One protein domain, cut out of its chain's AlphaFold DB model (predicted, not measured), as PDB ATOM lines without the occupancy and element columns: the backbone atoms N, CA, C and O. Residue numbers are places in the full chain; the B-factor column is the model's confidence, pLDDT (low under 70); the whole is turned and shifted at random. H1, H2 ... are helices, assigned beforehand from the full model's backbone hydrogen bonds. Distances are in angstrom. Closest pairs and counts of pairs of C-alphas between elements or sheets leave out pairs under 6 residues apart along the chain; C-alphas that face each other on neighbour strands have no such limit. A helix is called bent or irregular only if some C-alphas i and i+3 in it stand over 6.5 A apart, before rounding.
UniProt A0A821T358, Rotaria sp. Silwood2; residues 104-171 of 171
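Overview. This is residues 104 to 171 of the 171 residues of a protein of Rotaria sp. Silwood2 (UniProt A0A821T358). Two long helices, H1 and H2, make a narrow open V, joined at its point by a tight turn, and a short third helix, H3, turns off steeply at the far end of H2. The two arms come close only near the point of the V, and the space between their other ends is empty. The printed part has 68 residues, with three named helices in the order H1, H2, H3 and no named strand; its class is all helix. It is only just extended, close to loose, with a radius of gyration of the C-alphas of 16.7 A, and its C-alphas span 47 by 30 by 24 A.

Arrangement. H1, residues 104 to 130, and H2, residues 133 to 157, are close but not clearly touching, with 1 pair of C-alphas within 8 A. Their closest C-alphas, those of Leu 127 and Asn 133, are 7.1 A apart. The two helices run opposite ways at a shallow tilt of 24 degrees, and their centres are 17.4 A apart. H3, residues 159 to 169, is close to H2 but not clearly touching it; the closest C-alphas of the two, those of Leu 155 and Lys 162, are 6.2 A apart. H2 and H3 run opposite ways at a steep tilt of 56 degrees. H1 and H3 are apart. In H1 every O i to N i+4 pair is within hydrogen-bond range; in H2 20 of 21 such pairs are, and in H3 5 of 7.

Along the chain. H1 begins at Pro 104, with its C-alpha at (37.396, -63.656, 54.409), and ends at Glu 130, 39.2 A from first to last C-alpha. H2 runs from Asn 133, with its C-alpha at (40.988, -38.823, 26.203), to His 157, 37.4 A from first to last C-alpha. H3 runs from Glu 159 to Leu 169, whose C-alpha is at (25.116, -39.195, 55.561). The three helices are not bent.

Size, cuts and confidence. The outline is elongated, and the two C-alphas farthest apart, those of Met 129 and Gln 160, are 47.0 A from each other. Residues 104 to 122 of H1 and residues 137 to 153 of H2 stand free, and so do residues 156 to 161, of which 159 to 161 belong to H3, and residues 166 to 171, of which 166 to 169 belong to H3. The links from H1 to H2, of 2 residues, and from H2 to H3, of 1 residue, are tight. The printed part has no cut and ends at Leu 171, the chain's last residue. The mean pLDDT of the printed part is 88.5, and residue 171 is the one printed residue under 70.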
ATOM      1  N   PRO A 104      37.345 -63.172  55.792       94.88
ATOM      2  CA  PRO A 104      37.396 -63.656  54.409       94.88
ATOM      3  C   PRO A 104      36.711 -62.700  53.428       94.88
ATOM      4  O   PRO A 104      37.235 -62.437  52.350       94.88
ATOM      5  N   VAL A 105      35.586 -62.090  53.826       96.06
ATOM      6  CA  VAL A 105      34.879 -61.096  52.994       96.06
ATOM      7  C   VAL A 105      35.740 -59.855  52.750       96.06
ATOM      8  O   VAL A 105      35.704 -59.293  51.660       96.06
ATOM      9  N   LEU A 106      36.531 -59.431  53.744       95.12
ATOM     10  CA  LEU A 106      37.380 -58.247  53.612       95.12
ATOM     11  C   LEU A 106      38.555 -58.543  52.681       95.12
ATOM     12  O   LEU A 106      38.847 -57.738  51.802       95.12
ATOM     13  N   ASN A 107      39.176 -59.715  52.828       95.44
ATOM     14  CA  ASN A 107      40.272 -60.146  51.963       95.44
ATOM     15  C   ASN A 107      39.824 -60.231  50.500       95.44
ATOM     16  O   ASN A 107      40.460 -59.638  49.631       95.44
ATOM     17  N   VAL A 108      38.675 -60.863  50.236       96.56
ATOM     18  CA  VAL A 108      38.101 -60.933  48.882       96.56
ATOM     19  C   VAL A 108      37.753 -59.539  48.351       96.56
ATOM     20  O   VAL A 108      38.023 -59.231  47.194       96.56
ATOM     21  N   PHE A 109      37.198 -58.658  49.186       96.50
ATOM     22  CA  PHE A 109      36.902 -57.280  48.791       96.50
ATOM     23  C   PHE A 109      38.165 -56.495  48.404       96.50
ATOM     24  O   PHE A 109      38.179 -55.821  47.370       96.50
ATOM     25  N   ILE A 110      39.237 -56.609  49.194       95.69
ATOM     26  CA  ILE A 110      40.536 -55.994  48.894       95.69
ATOM     27  C   ILE A 110      41.113 -56.576  47.602       95.69
ATOM     28  O   ILE A 110      41.621 -55.817  46.775       95.69
ATOM     29  N   ASP A 111      40.993 -57.884  47.383       96.50
ATOM     30  CA  ASP A 111      41.455 -58.538  46.160       96.50
ATOM     31  C   ASP A 111      40.710 -58.038  44.916       96.50
ATOM     32  O   ASP A 111      41.354 -57.690  43.923       96.50
ATOM     33  N   ILE A 112      39.381 -57.903  44.986       96.56
ATOM     34  CA  ILE A 112      38.562 -57.326  43.908       96.56
ATOM     35  C   ILE A 112      38.994 -55.881  43.619       96.56
ATOM     36  O   ILE A 112      39.167 -55.497  42.458       96.56
ATOM     37  N   ILE A 113      39.204 -55.064  44.658       96.19
ATOM     38  CA  ILE A 113      39.681 -53.683  44.493       96.19
ATOM     39  C   ILE A 113      41.073 -53.659  43.861       96.19
ATOM     40  O   ILE A 113      41.317 -52.864  42.949       96.19
ATOM     41  N   ARG A 114      41.985 -54.519  44.320       96.25
ATOM     42  CA  ARG A 114      43.359 -54.608  43.819       96.25
ATOM     43  C   ARG A 114      43.380 -54.978  42.340       96.25
ATOM     44  O   ARG A 114      44.058 -54.299  41.571       96.25
ATOM     45  N   GLN A 115      42.621 -55.996  41.938       96.12
ATOM     46  CA  GLN A 115      42.480 -56.390  40.532       96.12
ATOM     47  C   GLN A 115      41.961 -55.220  39.691       96.12
ATOM     48  O   GLN A 115      42.603 -54.816  38.723       96.12
ATOM     49  N   ARG A 116      40.884 -54.568  40.144       92.44
ATOM     50  CA  ARG A 116      40.297 -53.421  39.443       92.44
ATOM     51  C   ARG A 116      41.255 -52.224  39.339       92.44
ATOM     52  O   ARG A 116      41.258 -51.531  38.325       92.44
ATOM     53  N   LEU A 117      42.079 -51.962  40.356       93.94
ATOM     54  CA  LEU A 117      43.114 -50.919  40.314       93.94
ATOM     55  C   LEU A 117      44.212 -51.234  39.291       93.94
ATOM     56  O   LEU A 117      44.663 -50.329  38.586       93.94
ATOM     57  N   ILE A 118      44.637 -52.496  39.199       94.62
ATOM     58  CA  ILE A 118      45.614 -52.948  38.200       94.62
ATOM     59  C   ILE A 118      45.039 -52.779  36.791       94.62
ATOM     60  O   ILE A 118      45.722 -52.238  35.920       94.62
ATOM     61  N   ASP A 119      43.783 -53.168  36.580       90.62
ATOM     62  CA  ASP A 119      43.113 -53.033  35.284       90.62
ATOM     63  C   ASP A 119      42.967 -51.568  34.871       90.62
ATOM     64  O   ASP A 119      43.301 -51.213  33.742       90.62
ATOM     65  N   ILE A 120      42.581 -50.684  35.802       87.94
ATOM     66  CA  ILE A 120      42.531 -49.235  35.549       87.94
ATOM     67  C   ILE A 120      43.913 -48.692  35.172       87.94
ATOM     68  O   ILE A 120      44.017 -47.888  34.247       87.94
ATOM     69  N   ARG A 121      44.987 -49.116  35.855       88.94
ATOM     70  CA  ARG A 121      46.356 -48.681  35.522       88.94
ATOM     71  C   ARG A 121      46.770 -49.140  34.125       88.94
ATOM     72  O   ARG A 121      47.300 -48.331  33.368       88.94
ATOM     73  N   LYS A 122      46.497 -50.399  33.768       89.19
ATOM     74  CA  LYS A 122      46.764 -50.938  32.422       89.19
ATOM     75  C   LYS A 122      45.979 -50.184  31.350       89.19
ATOM     76  O   LYS A 122      46.542 -49.836  30.318       89.19
ATOM     77  N   LEU A 123      44.701 -49.909  31.606       86.31
ATOM     78  CA  LEU A 123      43.830 -49.175  30.690       86.31
ATOM     79  C   LEU A 123      44.331 -47.737  30.505       86.31
ATOM     80  O   LEU A 123      44.482 -47.288  29.374       86.31
ATOM     81  N   LYS A 124      44.699 -47.050  31.593       84.62
ATOM     82  CA  LYS A 124      45.269 -45.698  31.528       84.62
ATOM     83  C   LYS A 124      46.572 -45.660  30.724       84.62
ATOM     84  O   LYS A 124      46.733 -44.760  29.915       84.62
ATOM     85  N   LEU A 125      47.466 -46.639  30.901       86.00
ATOM     86  CA  LEU A 125      48.697 -46.737  30.104       86.00
ATOM     87  C   LEU A 125      48.403 -46.890  28.608       86.00
ATOM     88  O   LEU A 125      49.012 -46.186  27.811       86.00
ATOM     89  N   LYS A 126      47.454 -47.756  28.226       85.12
ATOM     90  CA  LYS A 126      47.043 -47.916  26.821       85.12
ATOM     91  C   LYS A 126      46.476 -46.623  26.235       85.12
ATOM     92  O   LYS A 126      46.895 -46.205  25.166       85.12
ATOM     93  N   LEU A 127      45.592 -45.947  26.967       82.94
ATOM     94  CA  LEU A 127      44.999 -44.686  26.512       82.94
ATOM     95  C   LEU A 127      46.028 -43.566  26.342       82.94
ATOM     96  O   LEU A 127      45.908 -42.785  25.403       82.94
ATOM     97  N   THR A 128      47.044 -43.491  27.211       79.56
ATOM     98  CA  THR A 128      48.147 -42.531  27.048       79.56
ATOM     99  C   THR A 128      48.950 -42.806  25.774       79.56
ATOM    100  O   THR A 128      49.411 -41.864  25.142       79.56
ATOM    101  N   MET A 129      49.102 -44.075  25.379       79.81
ATOM    102  CA  MET A 129      49.776 -44.440  24.124       79.81
ATOM    103  C   MET A 129      48.934 -44.084  22.890       79.81
ATOM    104  O   MET A 129      49.491 -43.715  21.862       79.81
ATOM    105  N   GLU A 130      47.605 -44.165  22.989       80.62
ATOM    106  CA  GLU A 130      46.679 -43.942  21.866       80.62
ATOM    107  C   GLU A 130      46.106 -42.506  21.797       80.62
ATOM    108  O   GLU A 130      45.429 -42.162  20.832       80.62
ATOM    109  N   ASN A 131      46.383 -41.638  22.783       75.56
ATOM    110  CA  ASN A 131      45.894 -40.247  22.883       75.56
ATOM    111  C   ASN A 131      44.350 -40.080  22.899       75.56
ATOM    112  O   ASN A 131      43.815 -39.021  22.561       75.56
ATOM    113  N   ILE A 132      43.603 -41.098  23.340       74.75
ATOM    114  CA  ILE A 132      42.128 -41.110  23.314       74.75
ATOM    115  C   ILE A 132      41.540 -40.669  24.669       74.75
ATOM    116  O   ILE A 132      41.081 -41.479  25.473       74.75
ATOM    117  N   ASN A 133      41.516 -39.359  24.934       72.75
ATOM    118  CA  ASN A 133      40.988 -38.823  26.203       72.75
ATOM    119  C   ASN A 133      39.447 -38.747  26.258       72.75
ATOM    120  O   ASN A 133      38.854 -38.951  27.318       72.75
ATOM    121  N   GLN A 134      38.778 -38.483  25.130       73.12
ATOM    122  CA  GLN A 134      37.320 -38.272  25.094       73.12
ATOM    123  C   GLN A 134      36.512 -39.564  25.305       73.12
ATOM    124  O   GLN A 134      35.484 -39.553  25.983       73.12
ATOM    125  N   THR A 135      36.977 -40.699  24.777       73.50
ATOM    126  CA  THR A 135      36.279 -41.991  24.920       73.50
ATOM    127  C   THR A 135      36.270 -42.474  26.374       73.50
ATOM    128  O   THR A 135      35.261 -42.988  26.856       73.50
ATOM    129  N   TYR A 136      37.347 -42.213  27.117       73.69
ATOM    130  CA  TYR A 136      37.478 -42.585  28.527       73.69
ATOM    131  C   TYR A 136      36.506 -41.839  29.457       73.69
ATOM    132  O   TYR A 136      35.896 -42.439  30.348       73.69
ATOM    133  N   GLU A 137      36.322 -40.533  29.243       77.94
ATOM    134  CA  GLU A 137      35.354 -39.706  29.982       77.94
ATOM    135  C   GLU A 137      33.922 -40.254  29.834       77.94
ATOM    136  O   GLU A 137      33.194 -40.419  30.822       77.94
ATOM    137  N   ASN A 138      33.540 -40.625  28.609       80.12
ATOM    138  CA  ASN A 138      32.215 -41.168  28.305       80.12
ATOM    139  C   ASN A 138      31.963 -42.531  28.973       80.12
ATOM    140  O   ASN A 138      30.887 -42.762  29.540       80.12
ATOM    141  N   GLU A 139      32.953 -43.426  28.978       81.62
ATOM    142  CA  GLU A 139      32.850 -44.717  29.670       81.62
ATOM    143  C   GLU A 139      32.689 -44.552  31.185       81.62
ATOM    144  O   GLU A 139      31.849 -45.215  31.805       81.62
ATOM    145  N   LYS A 140      33.430 -43.619  31.790       81.94
ATOM    146  CA  LYS A 140      33.332 -43.315  33.223       81.94
ATOM    147  C   LYS A 140      31.933 -42.821  33.601       81.94
ATOM    148  O   LYS A 140      31.366 -43.274  34.600       81.94
ATOM    149  N   LEU A 141      31.340 -41.941  32.792       84.25
ATOM    150  CA  LEU A 141      29.963 -41.470  32.986       84.25
ATOM    151  C   LEU A 141      28.944 -42.616  32.875       84.25
ATOM    152  O   LEU A 141      28.022 -42.702  33.693       84.25
ATOM    153  N   SER A 142      29.128 -43.528  31.917       86.81
ATOM    154  CA  SER A 142      28.290 -44.725  31.762       86.81
ATOM    155  C   SER A 142      28.362 -45.643  32.993       86.81
ATOM    156  O   SER A 142      27.329 -46.058  33.530       86.81
ATOM    157  N   GLN A 143      29.565 -45.883  33.523       86.00
ATOM    158  CA  GLN A 143      29.767 -46.668  34.746       86.00
ATOM    159  C   GLN A 143      29.077 -46.037  35.963       86.00
ATOM    160  O   GLN A 143      28.407 -46.739  36.725       86.00
ATOM    161  N   LEU A 144      29.173 -44.714  36.128       89.44
ATOM    162  CA  LEU A 144      28.510 -44.000  37.225       89.44
ATOM    163  C   LEU A 144      26.988 -44.165  37.184       89.44
ATOM    164  O   LEU A 144      26.368 -44.384  38.227       89.44
ATOM    165  N   ARG A 145      26.378 -44.100  35.992       92.44
ATOM    166  CA  ARG A 145      24.936 -44.348  35.831       92.44
ATOM    167  C   ARG A 145      24.584 -45.769  36.266       92.44
ATOM    168  O   ARG A 145      23.674 -45.930  37.075       92.44
ATOM    169  N   ARG A 146      25.339 -46.782  35.822       92.44
ATOM    170  CA  ARG A 146      25.126 -48.186  36.233       92.44
ATOM    171  C   ARG A 146      25.231 -48.369  37.750       92.44
ATOM    172  O   ARG A 146      24.374 -49.026  38.332       92.44
ATOM    173  N   PHE A 147      26.208 -47.740  38.409       93.38
ATOM    174  CA  PHE A 147      26.327 -47.798  39.872       93.38
ATOM    175  C   PHE A 147      25.158 -47.125  40.595       93.38
ATOM    176  O   PHE A 147      24.692 -47.652  41.605       93.38
ATOM    177  N   ARG A 148      24.645 -45.998  40.084       93.50
ATOM    178  CA  ARG A 148      23.449 -45.341  40.644       93.50
ATOM    179  C   ARG A 148      22.210 -46.232  40.533       93.50
ATOM    180  O   ARG A 148      21.478 -46.357  41.511       93.50
ATOM    181  N   TRP A 149      22.014 -46.891  39.393       95.75
ATOM    182  CA  TRP A 149      20.912 -47.838  39.196       95.75
ATOM    183  C   TRP A 149      21.048 -49.086  40.076       95.75
ATOM    184  O   TRP A 149      20.088 -49.460  40.744       95.75
ATOM    185  N   ALA A 150      22.241 -49.682  40.161       95.75
ATOM    186  CA  ALA A 150      22.502 -50.821  41.045       95.75
ATOM    187  C   ALA A 150      22.277 -50.465  42.526       95.75
ATOM    188  O   ALA A 150      21.733 -51.254  43.302       95.75
ATOM    189  N   LEU A 151      22.639 -49.244  42.924       94.25
ATOM    190  CA  LEU A 151      22.359 -48.740  44.262       94.25
ATOM    191  C   LEU A 151      20.852 -48.571  44.508       94.25
ATOM    192  O   LEU A 151      20.357 -48.986  45.552       94.25
ATOM    193  N   ALA A 152      20.119 -47.972  43.569       94.06
ATOM    194  CA  ALA A 152      18.669 -47.831  43.691       94.06
ATOM    195  C   ALA A 152      17.995 -49.206  43.806       94.06
ATOM    196  O   ALA A 152      17.192 -49.421  44.711       94.06
ATOM    197  N   TYR A 153      18.404 -50.160  42.965       96.12
ATOM    198  CA  TYR A 153      17.921 -51.537  42.995       96.12
ATOM    199  C   TYR A 153      18.161 -52.207  44.354       96.12
ATOM    200  O   TYR A 153      17.228 -52.754  44.942       96.12
ATOM    201  N   THR A 154      19.379 -52.123  44.901       95.81
ATOM    202  CA  THR A 154      19.688 -52.720  46.213       95.81
ATOM    203  C   THR A 154      18.908 -52.065  47.350       95.81
ATOM    204  O   THR A 154      18.442 -52.774  48.241       95.81
ATOM    205  N   LEU A 155      18.702 -50.744  47.315       94.44
ATOM    206  CA  LEU A 155      17.916 -50.027  48.323       94.44
ATOM    207  C   LEU A 155      16.420 -50.345  48.253       94.44
ATOM    208  O   LEU A 155      15.782 -50.408  49.300       94.44
ATOM    209  N   ILE A 156      15.856 -50.539  47.059       95.38
ATOM    210  CA  ILE A 156      14.446 -50.927  46.894       95.38
ATOM    211  C   ILE A 156      14.195 -52.301  47.528       95.38
ATOM    212  O   ILE A 156      13.226 -52.449  48.263       95.38
ATOM    213  N   HIS A 157      15.101 -53.262  47.318       95.44
ATOM    214  CA  HIS A 157      14.967 -54.624  47.851       95.44
ATOM    215  C   HIS A 157      15.370 -54.760  49.329       95.44
ATOM    216  O   HIS A 157      15.005 -55.737  49.972       95.44
ATOM    217  N   ASN A 158      16.112 -53.795  49.886       96.38
ATOM    218  CA  ASN A 158      16.592 -53.826  51.271       96.38
ATOM    219  C   ASN A 158      16.196 -52.544  52.014       96.38
ATOM    220  O   ASN A 158      17.019 -51.653  52.252       96.38
ATOM    221  N   GLU A 159      14.925 -52.447  52.408       92.38
ATOM    222  CA  GLU A 159      14.368 -51.220  52.994       92.38
ATOM    223  C   GLU A 159      15.075 -50.764  54.275       92.38
ATOM    224  O   GLU A 159      15.245 -49.564  54.503       92.38
ATOM    225  N   GLN A 160      15.541 -51.709  55.091       92.75
ATOM    226  CA  GLN A 160      16.241 -51.424  56.345       92.75
ATOM    227  C   GLN A 160      17.522 -50.605  56.113       92.75
ATOM    228  O   GLN A 160      17.832 -49.694  56.884       92.75
ATOM    229  N   LEU A 161      18.227 -50.844  54.999       92.94
ATOM    230  CA  LEU A 161      19.458 -50.130  54.649       92.94
ATOM    231  C   LEU A 161      19.215 -48.655  54.301       92.94
ATOM    232  O   LEU A 161      20.130 -47.841  54.457       92.94
ATOM    233  N   LYS A 162      17.992 -48.275  53.888       91.19
ATOM    234  CA  LYS A 162      17.633 -46.872  53.603       91.19
ATOM    235  C   LYS A 162      17.824 -46.001  54.849       91.19
ATOM    236  O   LYS A 162      18.401 -44.915  54.761       91.19
ATOM    237  N   ARG A 163      17.388 -46.502  56.013       89.06
ATOM    238  CA  ARG A 163      17.492 -45.798  57.302       89.06
ATOM    239  C   ARG A 163      18.952 -45.628  57.725       89.06
ATOM    240  O   ARG A 163      19.382 -44.500  57.961       89.06
ATOM    241  N   TYR A 164      19.727 -46.715  57.730       91.00
ATOM    242  CA  TYR A 164      21.148 -46.685  58.102       91.00
ATOM    243  C   TYR A 164      21.980 -45.775  57.190       91.00
ATOM    244  O   TYR A 164      22.835 -45.026  57.661       91.00
ATOM    245  N   ARG A 165      21.702 -45.786  55.880       89.31
ATOM    246  CA  ARG A 165      22.389 -44.916  54.920       89.31
ATOM    247  C   ARG A 165      22.096 -43.437  55.170       89.31
ATOM    248  O   ARG A 165      23.032 -42.645  55.153       89.31
ATOM    249  N   LYS A 166      20.827 -43.065  55.384       88.94
ATOM    250  CA  LYS A 166      20.440 -41.669  55.647       88.94
ATOM    251  C   LYS A 166      21.136 -41.137  56.901       88.94
ATOM    252  O   LYS A 166      21.694 -40.051  56.848       88.94
ATOM    253  N   HIS A 167      21.168 -41.936  57.968       89.69
ATOM    254  CA  HIS A 167      21.838 -41.580  59.219       89.69
ATOM    255  C   HIS A 167      23.354 -41.391  59.056       89.69
ATOM    256  O   HIS A 167      23.924 -40.444  59.584       89.69
ATOM    257  N   ARG A 168      24.034 -42.266  58.302       87.44
ATOM    258  CA  ARG A 168      25.479 -42.120  58.048       87.44
ATOM    259  C   ARG A 168      25.820 -40.866  57.236       87.44
ATOM    260  O   ARG A 168      26.928 -40.376  57.356       87.44
ATOM    261  N   LEU A 169      24.911 -40.395  56.383       84.69
ATOM    262  CA  LEU A 169      25.116 -39.195  55.561       84.69
ATOM    263  C   LEU A 169      24.809 -37.887  56.307       84.69
ATOM    264  O   LEU A 169      25.162 -36.828  55.802       84.69
ATOM    265  N   SER A 170      24.119 -37.951  57.449       79.56
ATOM    266  CA  SER A 170      23.853 -36.795  58.316       79.56
ATOM    267  C   SER A 170      24.904 -36.584  59.412       79.56
ATOM    268  O   SER A 170      24.805 -35.598  60.135       79.56
ATOM    269  N   LEU A 171      25.848 -37.520  59.556       58.00
ATOM    270  CA  LEU A 171      27.049 -37.411  60.392       58.00
ATOM    271  C   LEU A 171      28.209 -36.880  59.549       58.00
ATOM    272  O   LEU A 171      28.992 -36.076  60.093       58.00
TER     273      LEU A 171